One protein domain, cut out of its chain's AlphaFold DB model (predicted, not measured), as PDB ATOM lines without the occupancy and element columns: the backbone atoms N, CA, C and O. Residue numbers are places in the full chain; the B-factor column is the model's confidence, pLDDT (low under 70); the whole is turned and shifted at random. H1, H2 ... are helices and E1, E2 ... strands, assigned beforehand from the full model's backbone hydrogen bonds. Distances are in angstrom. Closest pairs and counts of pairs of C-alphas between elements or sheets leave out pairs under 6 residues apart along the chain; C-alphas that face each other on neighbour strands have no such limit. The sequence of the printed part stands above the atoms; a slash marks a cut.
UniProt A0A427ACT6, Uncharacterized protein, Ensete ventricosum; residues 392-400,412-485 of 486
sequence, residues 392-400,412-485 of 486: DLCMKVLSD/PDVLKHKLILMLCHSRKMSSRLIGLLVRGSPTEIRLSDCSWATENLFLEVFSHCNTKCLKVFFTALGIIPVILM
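Overview. This is residues 392 to 400 and 412 to 485 of the 486 residues of an uncharacterized protein of Ensete ventricosum (UniProt A0A427ACT6). A small two-stranded parallel sheet, E1 and E2, has H2 beside E1 and H1 packed on H2 at one end; H3 and H4 pack on each other, H3 reaching E1. The printed part has 83 residues, with helices and strands in the order H1 H2 H3 E1 H4 E2, mostly helix. It is compact, radius of gyration of the C-alphas 12.4 A, spanning 37 by 25 by 21 A.

Along the chain. Find E1 at residues 444 to 447 and E2 at 472 to 475, ending at C-alpha 475 (182.867, 209.106, 327.934). H2, 413 to 425, runs 18.2 A; H1, 392 to 400, begins at C-alpha 392 (204.919, 204.079, 319.538). H3 is 431 to 438, H4 455 to 463.

Arrangement. Look at N 445 and O 472, 3.0 A apart, between parallel neighbours E1 and E2. E1, H4, E2 form a strand-helix-strand unit, parallel strands joined through a helix, its crossover right-handed. The closest C-alphas of H2 and E1, His 417 and Arg 446, are 6.6 A apart; those of H3 and E1, Leu 437 and Ile 445, 7.5 A. H1 touches H2, residues 419 to 423 alone, closest C-alphas Ser 399 and Leu 423, 5.8 A, at a steep tilt of 56 degrees. H3 touches H4, closest C-alphas Gly 435 and Val 461, 5.6 A. In H1, H2, H3 and H4 every O i to N i+4 pair is within hydrogen-bond range.

Size, cuts and confidence. Residues 401 to 411 are not printed; C-alphas 400 and 412 are 19.5 A apart across the cut. Of the links printed whole, none is long. Residue 472 and residues 476 to 485 are under pLDDT 70.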
ATOM      1  N   ASP A 392     206.061 204.691 320.231       91.50
ATOM      2  CA  ASP A 392     204.919 204.079 319.538       91.50
ATOM      3  C   ASP A 392     205.007 202.548 319.522       91.50
ATOM      4  O   ASP A 392     203.990 201.878 319.703       91.50
ATOM      5  N   LEU A 393     206.213 201.990 319.374       94.62
ATOM      6  CA  LEU A 393     206.432 200.545 319.480       94.62
ATOM      7  C   LEU A 393     206.095 200.026 320.884       94.62
ATOM      8  O   LEU A 393     205.365 199.046 321.003       94.62
ATOM      9  N   CYS A 394     206.564 200.698 321.937       94.19
ATOM     10  CA  CYS A 394     206.257 200.327 323.319       94.19
ATOM     11  C   CYS A 394     204.752 200.402 323.605       94.19
ATOM     12  O   CYS A 394     204.189 199.462 324.157       94.19
ATOM     13  N   MET A 395     204.081 201.476 323.177       93.12
ATOM     14  CA  MET A 395     202.629 201.617 323.340       93.12
ATOM     15  C   MET A 395     201.868 200.507 322.615       93.12
ATOM     16  O   MET A 395     200.895 199.982 323.149       93.12
ATOM     17  N   LYS A 396     202.337 200.111 321.425       93.69
ATOM     18  CA  LYS A 396     201.757 198.995 320.681       93.69
ATOM     19  C   LYS A 396     201.901 197.677 321.440       93.69
ATOM     20  O   LYS A 396     200.904 196.990 321.625       93.69
ATOM     21  N   VAL A 397     203.098 197.359 321.934       95.31
ATOM     22  CA  VAL A 397     203.333 196.139 322.725       95.31
ATOM     23  C   VAL A 397     202.462 196.119 323.983       95.31
ATOM     24  O   VAL A 397     201.859 195.092 324.278       95.31
ATOM     25  N   LEU A 398     202.321 197.247 324.686       94.06
ATOM     26  CA  LEU A 398     201.422 197.346 325.841       94.06
ATOM     27  C   LEU A 398     199.958 197.122 325.448       94.06
ATOM     28  O   LEU A 398     199.247 196.389 326.127       94.06
ATOM     29  N   SER A 399     199.508 197.709 324.336       94.38
ATOM     30  CA  SER A 399     198.141 197.496 323.847       94.38
ATOM     31  C   SER A 399     197.891 196.059 323.388       94.38
ATOM     32  O   SER A 399     196.771 195.560 323.483       94.38
ATOM     33  N   ASP A 400     198.931 195.377 322.904       94.75
ATOM     34  CA  ASP A 400     198.824 193.998 322.449       94.75
ATOM     35  C   ASP A 400     198.735 193.008 323.609       94.75
ATOM     36  O   ASP A 400     197.980 192.044 323.495       94.75
ATOM     37  N   PRO A 412     202.599 208.505 333.632       87.94
ATOM     38  CA  PRO A 412     201.990 209.813 333.406       87.94
ATOM     39  C   PRO A 412     200.623 209.714 332.721       87.94
ATOM     40  O   PRO A 412     200.447 208.939 331.777       87.94
ATOM     41  N   ASP A 413     199.680 210.566 333.117       84.38
ATOM     42  CA  ASP A 413     198.293 210.509 332.632       84.38
ATOM     43  C   ASP A 413     198.179 210.688 331.106       84.38
ATOM     44  O   ASP A 413     197.379 210.016 330.459       84.38
ATOM     45  N   VAL A 414     199.072 211.473 330.490       88.06
ATOM     46  CA  VAL A 414     199.159 211.619 329.022       88.06
ATOM     47  C   VAL A 414     199.429 210.275 328.326       88.06
ATOM     48  O   VAL A 414     198.919 210.013 327.233       88.06
ATOM     49  N   LEU A 415     200.238 209.404 328.938       90.38
ATOM     50  CA  LEU A 415     200.511 208.065 328.410       90.38
ATOM     51  C   LEU A 415     199.359 207.106 328.688       90.38
ATOM     52  O   LEU A 415     198.994 206.360 327.778       90.38
ATOM     53  N   LYS A 416     198.749 207.170 329.880       90.56
ATOM     54  CA  LYS A 416     197.539 206.392 330.190       90.56
ATOM     55  C   LYS A 416     196.444 206.687 329.173       90.56
ATOM     56  O   LYS A 416     195.928 205.764 328.556       90.56
ATOM     57  N   HIS A 417     196.177 207.964 328.905       89.81
ATOM     58  CA  HIS A 417     195.196 208.389 327.914       89.81
ATOM     59  C   HIS A 417     195.471 207.785 326.531       89.81
ATOM     60  O   HIS A 417     194.584 207.190 325.921       89.81
ATOM     61  N   LYS A 418     196.712 207.905 326.035       92.44
ATOM     62  CA  LYS A 418     197.080 207.356 324.719       92.44
ATOM     63  C   LYS A 418     196.898 205.836 324.674       92.44
ATOM     64  O   LYS A 418     196.458 205.315 323.651       92.44
ATOM     65  N   LEU A 419     197.217 205.132 325.759       92.88
ATOM     66  CA  LEU A 419     197.043 203.684 325.842       92.88
ATOM     67  C   LEU A 419     195.564 203.299 325.838       92.88
ATOM     68  O   LEU A 419     195.171 202.448 325.051       92.88
ATOM     69  N   ILE A 420     194.744 203.963 326.654       92.25
ATOM     70  CA  ILE A 420     193.294 203.747 326.713       92.25
ATOM     71  C   ILE A 420     192.667 203.956 325.335       92.25
ATOM     72  O   ILE A 420     191.918 203.105 324.867       92.25
ATOM     73  N   LEU A 421     193.031 205.040 324.646       92.19
ATOM     74  CA  LEU A 421     192.553 205.320 323.296       92.19
ATOM     75  C   LEU A 421     192.894 204.176 322.326       92.19
ATOM     76  O   LEU A 421     192.043 203.751 321.546       92.19
ATOM     77  N   MET A 422     194.124 203.652 322.388       93.31
ATOM     78  CA  MET A 422     194.535 202.503 321.576       93.31
ATOM     79  C   MET A 422     193.743 201.239 321.924       93.31
ATOM     80  O   MET A 422     193.293 200.552 321.011       93.31
ATOM     81  N   LEU A 423     193.531 200.964 323.214       93.62
ATOM     82  CA  LEU A 423     192.779 199.801 323.697       93.62
ATOM     83  C   LEU A 423     191.304 199.850 323.290       93.62
ATOM     84  O   LEU A 423     190.752 198.828 322.875       93.62
ATOM     85  N   CYS A 424     190.679 201.026 323.362       92.31
ATOM     86  CA  CYS A 424     189.325 201.257 322.870       92.31
ATOM     87  C   CYS A 424     189.251 201.019 321.354       92.31
ATOM     88  O   CYS A 424     188.421 200.235 320.902       92.31
ATOM     89  N   HIS A 425     190.163 201.604 320.566       91.25
ATOM     90  CA  HIS A 425     190.179 201.403 319.110       91.25
ATOM     91  C   HIS A 425     190.431 199.948 318.699       91.25
ATOM     92  O   HIS A 425     189.868 199.489 317.708       91.25
ATOM     93  N   SER A 426     191.246 199.208 319.453       91.81
ATOM     94  CA  SER A 426     191.492 197.787 319.194       91.81
ATOM     95  C   SER A 426     190.442 196.860 319.811       91.81
ATOM     96  O   SER A 426     190.595 195.646 319.700       91.81
ATOM     97  N   ARG A 427     189.419 197.396 320.499       90.69
ATOM     98  CA  ARG A 427     188.422 196.633 321.276       90.69
ATOM     99  C   ARG A 427     189.046 195.638 322.269       90.69
ATOM    100  O   ARG A 427     188.517 194.555 322.487       90.69
ATOM    101  N   LYS A 428     190.180 196.016 322.872       92.38
ATOM    102  CA  LYS A 428     190.905 195.234 323.898       92.38
ATOM    103  C   LYS A 428     190.695 195.783 325.312       92.38
ATOM    104  O   LYS A 428     191.401 195.411 326.247       92.38
ATOM    105  N   MET A 429     189.760 196.714 325.470       91.75
ATOM    106  CA  MET A 429     189.422 197.277 326.767       91.75
ATOM    107  C   MET A 429     188.633 196.250 327.592       91.75
ATOM    108  O   MET A 429     187.742 195.589 327.066       91.75
ATOM    109  N   SER A 430     188.976 196.092 328.874       91.31
ATOM    110  CA  SER A 430     188.369 195.097 329.766       91.31
ATOM    111  C   SER A 430     187.938 195.702 331.100       91.31
ATOM    112  O   SER A 430     188.449 196.742 331.527       91.31
ATOM    113  N   SER A 431     187.028 195.009 331.792       90.31
ATOM    114  CA  SER A 431     186.571 195.348 333.148       90.31
ATOM    115  C   SER A 431     187.729 195.463 334.140       90.31
ATOM    116  O   SER A 431     187.789 196.384 334.951       90.31
ATOM    117  N   ARG A 432     188.706 194.561 334.022       91.75
ATOM    118  CA  ARG A 432     189.928 194.579 334.828       91.75
ATOM    119  C   ARG A 432     190.727 195.862 334.598       91.75
ATOM    120  O   ARG A 432     191.138 196.506 335.555       91.75
ATOM    121  N   LEU A 433     190.919 196.251 333.335       91.31
ATOM    122  CA  LEU A 433     191.708 197.430 332.971       91.31
ATOM    123  C   LEU A 433     191.069 198.732 333.448       91.31
ATOM    124  O   LEU A 433     191.783 199.597 333.946       91.31
ATOM    125  N   ILE A 434     189.744 198.870 333.352       90.12
ATOM    126  CA  ILE A 434     189.072 200.048 333.913       90.12
ATOM    127  C   ILE A 434     189.164 200.079 335.439       90.12
ATOM    128  O   ILE A 434     189.415 201.140 336.002       90.12
ATOM    129  N   GLY A 435     189.091 198.913 336.091       90.12
ATOM    130  CA  GLY A 435     189.379 198.778 337.516       90.12
ATOM    131  C   GLY A 435     190.763 199.311 337.876       90.12
ATOM    132  O   GLY A 435     190.893 200.091 338.811       90.12
ATOM    133  N   LEU A 436     191.791 198.970 337.096       90.81
ATOM    134  CA  LEU A 436     193.157 199.461 337.307       90.81
ATOM    135  C   LEU A 436     193.320 200.965 337.057       90.81
ATOM    136  O   LEU A 436     194.163 201.588 337.690       90.81
ATOM    137  N   LEU A 437     192.546 201.548 336.142       88.75
ATOM    138  CA  LEU A 437     192.585 202.989 335.866       88.75
ATOM    139  C   LEU A 437     191.922 203.814 336.962       88.75
ATOM    140  O   LEU A 437     192.353 204.928 337.249       88.75
ATOM    141  N   VAL A 438     190.848 203.273 337.527       86.88
ATOM    142  CA  VAL A 438     190.070 203.913 338.586       86.88
ATOM    143  C   VAL A 438     190.724 203.702 339.952       86.88
ATOM    144  O   VAL A 438     190.616 204.549 340.838       86.88
ATOM    145  N   ARG A 439     191.461 202.599 340.116       83.94
ATOM    146  CA  ARG A 439     192.228 202.303 341.321       83.94
ATOM    147  C   ARG A 439     193.337 203.344 341.509       83.94
ATOM    148  O   ARG A 439     194.218 203.495 340.672       83.94
ATOM    149  N   GLY A 440     193.289 204.044 342.641       75.50
ATOM    150  CA  GLY A 440     194.249 205.086 343.007       75.50
ATOM    151  C   GLY A 440     193.613 206.474 343.078       75.50
ATOM    152  O   GLY A 440     192.483 206.629 343.536       75.50
ATOM    153  N   SER A 441     194.369 207.492 342.667       70.12
ATOM    154  CA  SER A 441     193.928 208.895 342.593       70.12
ATOM    155  C   SER A 441     194.038 209.403 341.150       70.12
ATOM    156  O   SER A 441     194.930 210.189 340.830       70.12
ATOM    157  N   PRO A 442     193.185 208.910 340.234       77.25
ATOM    158  CA  PRO A 442     193.243 209.324 338.839       77.25
ATOM    159  C   PRO A 442     192.899 210.811 338.706       77.25
ATOM    160  O   PRO A 442     191.843 211.254 339.155       77.25
ATOM    161  N   THR A 443     193.775 211.585 338.061       78.50
ATOM    162  CA  THR A 443     193.514 213.008 337.778       78.50
ATOM    163  C   THR A 443     192.492 213.172 336.656       78.50
ATOM    164  O   THR A 443     191.652 214.074 336.679       78.50
ATOM    165  N   GLU A 444     192.571 212.295 335.654       82.50
ATOM    166  CA  GLU A 444     191.763 212.344 334.444       82.50
ATOM    167  C   GLU A 444     191.519 210.935 333.894       82.50
ATOM    168  O   GLU A 444     192.452 210.149 333.715       82.50
ATOM    169  N   ILE A 445     190.258 210.633 333.584       83.75
ATOM    170  CA  ILE A 445     189.852 209.381 332.939       83.75
ATOM    171  C   ILE A 445     189.060 209.739 331.685       83.75
ATOM    172  O   ILE A 445     188.027 210.405 331.750       83.75
ATOM    173  N   ARG A 446     189.534 209.285 330.522       85.31
ATOM    174  CA  ARG A 446     188.845 209.485 329.241       85.31
ATOM    175  C   ARG A 446     188.697 208.158 328.514       85.31
ATOM    176  O   ARG A 446     189.698 207.502 328.235       85.31
ATOM    177  N   LEU A 447     187.465 207.799 328.181       87.88
ATOM    178  CA  LEU A 447     187.113 206.574 327.473       87.88
ATOM    179  C   LEU A 447     186.392 206.935 326.172       87.88
ATOM    180  O   LEU A 447     185.341 207.575 326.186       87.88
ATOM    181  N   SER A 448     186.974 206.545 325.038       85.75
ATOM    182  CA  SER A 448     186.428 206.836 323.705       85.75
ATOM    183  C   SER A 448     185.438 205.785 323.204       85.75
ATOM    184  O   SER A 448     184.629 206.085 322.336       85.75
ATOM    185  N   ASP A 449     185.480 204.566 323.738       84.38
ATOM    186  CA  ASP A 449     184.491 203.526 323.465       84.38
ATOM    187  C   ASP A 449     184.179 202.786 324.767       84.38
ATOM    188  O   ASP A 449     185.068 202.182 325.380       84.38
ATOM    189  N   CYS A 450     182.916 202.869 325.184       84.19
ATOM    190  CA  CYS A 450     182.364 202.212 326.369       84.19
ATOM    191  C   CYS A 450     181.304 201.163 326.006       84.19
ATOM    192  O   CYS A 450     180.645 200.650 326.903       84.19
ATOM    193  N   SER A 451     181.119 200.830 324.722       84.69
ATOM    194  CA  SER A 451     180.081 199.881 324.275       84.69
ATOM    195  C   SER A 451     180.233 198.470 324.862       84.69
ATOM    196  O   SER A 451     179.276 197.703 324.903       84.69
ATOM    197  N   TRP A 452     181.434 198.137 325.335       85.38
ATOM    198  CA  TRP A 452     181.772 196.874 325.990       85.38
ATOM    199  C   TRP A 452     181.407 196.837 327.484       85.38
ATOM    200  O   TRP A 452     181.390 195.758 328.074       85.38
ATOM    201  N   ALA A 453     181.152 197.987 328.109       86.12
ATOM    202  CA  ALA A 453     180.921 198.107 329.543       86.12
ATOM    203  C   ALA A 453     179.431 198.314 329.847       86.12
ATOM    204  O   ALA A 453     178.757 199.126 329.217       86.12
ATOM    205  N   THR A 454     178.916 197.584 330.837       87.31
ATOM    206  CA  THR A 454     177.558 197.773 331.359       87.31
ATOM    207  C   THR A 454     177.543 198.847 332.444       87.31
ATOM    208  O   THR A 454     178.557 199.114 333.084       87.31
ATOM    209  N   GLU A 455     176.383 199.446 332.694       87.19
ATOM    210  CA  GLU A 455     176.209 200.436 333.765       87.19
ATOM    211  C   GLU A 455     176.620 199.886 335.142       87.19
ATOM    212  O   GLU A 455     177.367 200.534 335.870       87.19
ATOM    213  N   ASN A 456     176.238 198.642 335.452       88.00
ATOM    214  CA  ASN A 456     176.610 197.980 336.706       88.00
ATOM    215  C   ASN A 456     178.131 197.881 336.890       88.00
ATOM    216  O   ASN A 456     178.619 198.046 338.003       88.00
ATOM    217  N   LEU A 457     178.879 197.654 335.802       88.81
ATOM    218  CA  LEU A 457     180.339 197.633 335.842       88.81
ATOM    219  C   LEU A 457     180.896 199.004 336.242       88.81
ATOM    220  O   LEU A 457     181.811 199.089 337.059       88.81
ATOM    221  N   PHE A 458     180.355 200.079 335.663       86.75
ATOM    222  CA  PHE A 458     180.759 201.433 336.026       86.75
ATOM    223  C   PHE A 458     180.443 201.711 337.494       86.75
ATOM    224  O   PHE A 458     181.330 202.138 338.222       86.75
ATOM    225  N   LEU A 459     179.241 201.394 337.971       86.75
ATOM    226  CA  LEU A 459     178.887 201.594 339.380       86.75
ATOM    227  C   LEU A 459     179.826 200.831 340.325       86.75
ATOM    228  O   LEU A 459     180.341 201.400 341.287       86.75
ATOM    229  N   GLU A 460     180.117 199.566 340.024       89.31
ATOM    230  CA  GLU A 460     181.019 198.741 340.831       89.31
ATOM    231  C   GLU A 460     182.440 199.321 340.871       89.31
ATOM    232  O   GLU A 460     183.017 199.516 341.945       89.31
ATOM    233  N   VAL A 461     182.999 199.649 339.708       87.94
ATOM    234  CA  VAL A 461     184.374 200.141 339.607       87.94
ATOM    235  C   VAL A 461     184.508 201.546 340.204       87.94
ATOM    236  O   VAL A 461     185.466 201.817 340.928       87.94
ATOM    237  N   PHE A 462     183.544 202.433 339.947       84.50
ATOM    238  CA  PHE A 462     183.583 203.816 340.423       84.50
ATOM    239  C   PHE A 462     183.182 203.970 341.892       84.50
ATOM    240  O   PHE A 462     183.630 204.930 342.517       84.50
ATOM    241  N   SER A 463     182.464 203.013 342.490       84.38
ATOM    242  CA  SER A 463     182.196 203.018 343.941       84.38
ATOM    243  C   SER A 463     183.474 203.000 344.794       84.38
ATOM    244  O   SER A 463     183.487 203.503 345.914       84.38
ATOM    245  N   HIS A 464     184.572 202.478 344.239       79.50
ATOM    246  CA  HIS A 464     185.886 202.426 344.879       79.50
ATOM    247  C   HIS A 464     186.828 203.556 344.414       79.50
ATOM    248  O   HIS A 464     187.997 203.586 344.807       79.50
ATOM    249  N   CYS A 465     186.351 204.476 343.567       82.44
ATOM    250  CA  CYS A 465     187.141 205.583 343.032       82.44
ATOM    251  C   CYS A 465     187.320 206.694 344.070       82.44
ATOM    252  O   CYS A 465     186.350 207.188 344.646       82.44
ATOM    253  N   ASN A 466     188.553 207.170 344.257       78.62
ATOM    254  CA  ASN A 466     188.794 208.367 345.054       78.62
ATOM    255  C   ASN A 466     188.563 209.628 344.206       78.62
ATOM    256  O   ASN A 466     189.463 210.123 343.524       78.62
ATOM    257  N   THR A 467     187.350 210.172 344.277       78.12
ATOM    258  CA  THR A 467     186.917 211.340 343.493       78.12
ATOM    259  C   THR A 467     187.574 212.658 343.907       78.12
ATOM    260  O   THR A 467     187.469 213.639 343.177       78.12
ATOM    261  N   LYS A 468     188.325 212.699 345.020       77.88
ATOM    262  CA  LYS A 468     188.976 213.923 345.528       77.88
ATOM    263  C   LYS A 468     189.965 214.554 344.541       77.88
ATOM    264  O   LYS A 468     190.200 215.758 344.606       77.88
ATOM    265  N   CYS A 469     190.561 213.753 343.658       71.38
ATOM    266  CA  CYS A 469     191.572 214.202 342.697       71.38
ATOM    267  C   CYS A 469     191.079 214.188 341.242       71.38
ATOM    268  O   CYS A 469     191.796 214.661 340.358       71.38
ATOM    269  N   LEU A 470     189.873 213.668 340.991       77.38
ATOM    270  CA  LEU A 470     189.335 213.498 339.648       77.38
ATOM    271  C   LEU A 470     188.825 214.841 339.122       77.38
ATOM    272  O   LEU A 470     187.798 215.347 339.569       77.38
ATOM    273  N   LYS A 471     189.539 215.421 338.156       75.50
ATOM    274  CA  LYS A 471     189.156 216.701 337.540       75.50
ATOM    275  C   LYS A 471     188.232 216.516 336.345       75.50
ATOM    276  O   LYS A 471     187.363 217.350 336.109       75.50
ATOM    277  N   VAL A 472     188.449 215.459 335.563       69.25
ATOM    278  CA  VAL A 472     187.763 215.250 334.284       69.25
ATOM    279  C   VAL A 472     187.435 213.770 334.099       69.25
ATOM    280  O   VAL A 472     188.327 212.919 334.133       69.25
ATOM    281  N   PHE A 473     186.156 213.484 333.851       73.94
ATOM    282  CA  PHE A 473     185.671 212.200 333.354       73.94
ATOM    283  C   PHE A 473     185.002 212.416 331.996       73.94
ATOM    284  O   PHE A 473     184.064 213.203 331.881       73.94
ATOM    285  N   PHE A 474     185.504 211.753 330.955       74.19
ATOM    286  CA  PHE A 474     184.941 211.846 329.609       74.19
ATOM    287  C   PHE A 474     184.565 210.460 329.101       74.19
ATOM    288  O   PHE A 474     185.412 209.564 329.065       74.19
ATOM    289  N   THR A 475     183.324 210.301 328.652       72.31
ATOM    290  CA  THR A 475     182.867 209.106 327.934       72.31
ATOM    291  C   THR A 475     182.305 209.516 326.581       72.31
ATOM    292  O   THR A 475     181.815 210.632 326.420       72.31
ATOM    293  N   ALA A 476     182.348 208.632 325.586       63.16
ATOM    294  CA  ALA A 476     181.798 208.928 324.260       63.16
ATOM    295  C   ALA A 476     180.276 209.182 324.235       63.16
ATOM    296  O   ALA A 476     179.767 209.687 323.239       63.16
ATOM    297  N   LEU A 477     179.560 208.896 325.329       56.44
ATOM    298  CA  LEU A 477     178.153 209.270 325.522       56.44
ATOM    299  C   LEU A 477     177.970 210.735 325.970       56.44
ATOM    300  O   LEU A 477     176.847 211.178 326.191       56.44
ATOM    301  N   GLY A 478     179.062 211.495 326.073       54.12
ATOM    302  CA  GLY A 478     179.084 212.875 326.540       54.12
ATOM    303  C   GLY A 478     179.873 213.028 327.840       54.12
ATOM    304  O   GLY A 478     180.272 212.057 328.494       54.12
ATOM    305  N   ILE A 479     180.109 214.286 328.216       49.38
ATOM    306  CA  ILE A 479     180.584 214.629 329.556       49.38
ATOM    307  C   ILE A 479     179.434 214.281 330.497       49.38
ATOM    308  O   ILE A 479     178.486 215.050 330.616       49.38
ATOM    309  N   ILE A 480     179.487 213.111 331.127       51.59
ATOM    310  CA  ILE A 480     178.647 212.845 332.290       51.59
ATOM    311  C   ILE A 480     179.315 213.636 333.415       51.59
ATOM    312  O   ILE A 480     180.466 213.335 333.748       51.59
ATOM    313  N   PRO A 481     178.672 214.683 333.960       47.88
ATOM    314  CA  PRO A 481     179.202 215.359 335.129       47.88
ATOM    315  C   PRO A 481     179.452 214.294 336.191       47.88
ATOM    316  O   PRO A 481     178.572 213.481 336.450       47.88
ATOM    317  N   VAL A 482     180.630 214.297 336.815       48.34
ATOM    318  CA  VAL A 482     180.974 213.366 337.909       48.34
ATOM    319  C   VAL A 482     179.900 213.381 339.017       48.34
ATOM    320  O   VAL A 482     179.692 212.383 339.692       48.34
ATOM    321  N   ILE A 483     179.151 214.485 339.120       44.44
ATOM    322  CA  ILE A 483     178.000 214.706 340.008       44.44
ATOM    323  C   ILE A 483     176.802 213.781 339.705       44.44
ATOM    324  O   ILE A 483     176.001 213.545 340.590       44.44
ATOM    325  N   LEU A 484     176.653 213.266 338.482       45.34
ATOM    326  CA  LEU A 484     175.562 212.353 338.103       45.34
ATOM    327  C   LEU A 484     175.902 210.869 338.332       45.34
ATOM    328  O   LEU A 484     175.022 210.029 338.177       45.34
ATOM    329  N   MET A 485     177.158 210.540 338.662       52.38
ATOM    330  CA  MET A 485     177.592 209.172 338.998       52.38
ATOM    331  C   MET A 485     177.806 208.938 340.505       52.38
ATOM    332  O   MET A 485     178.088 207.806 340.896       52.38
TER     333      MET A 485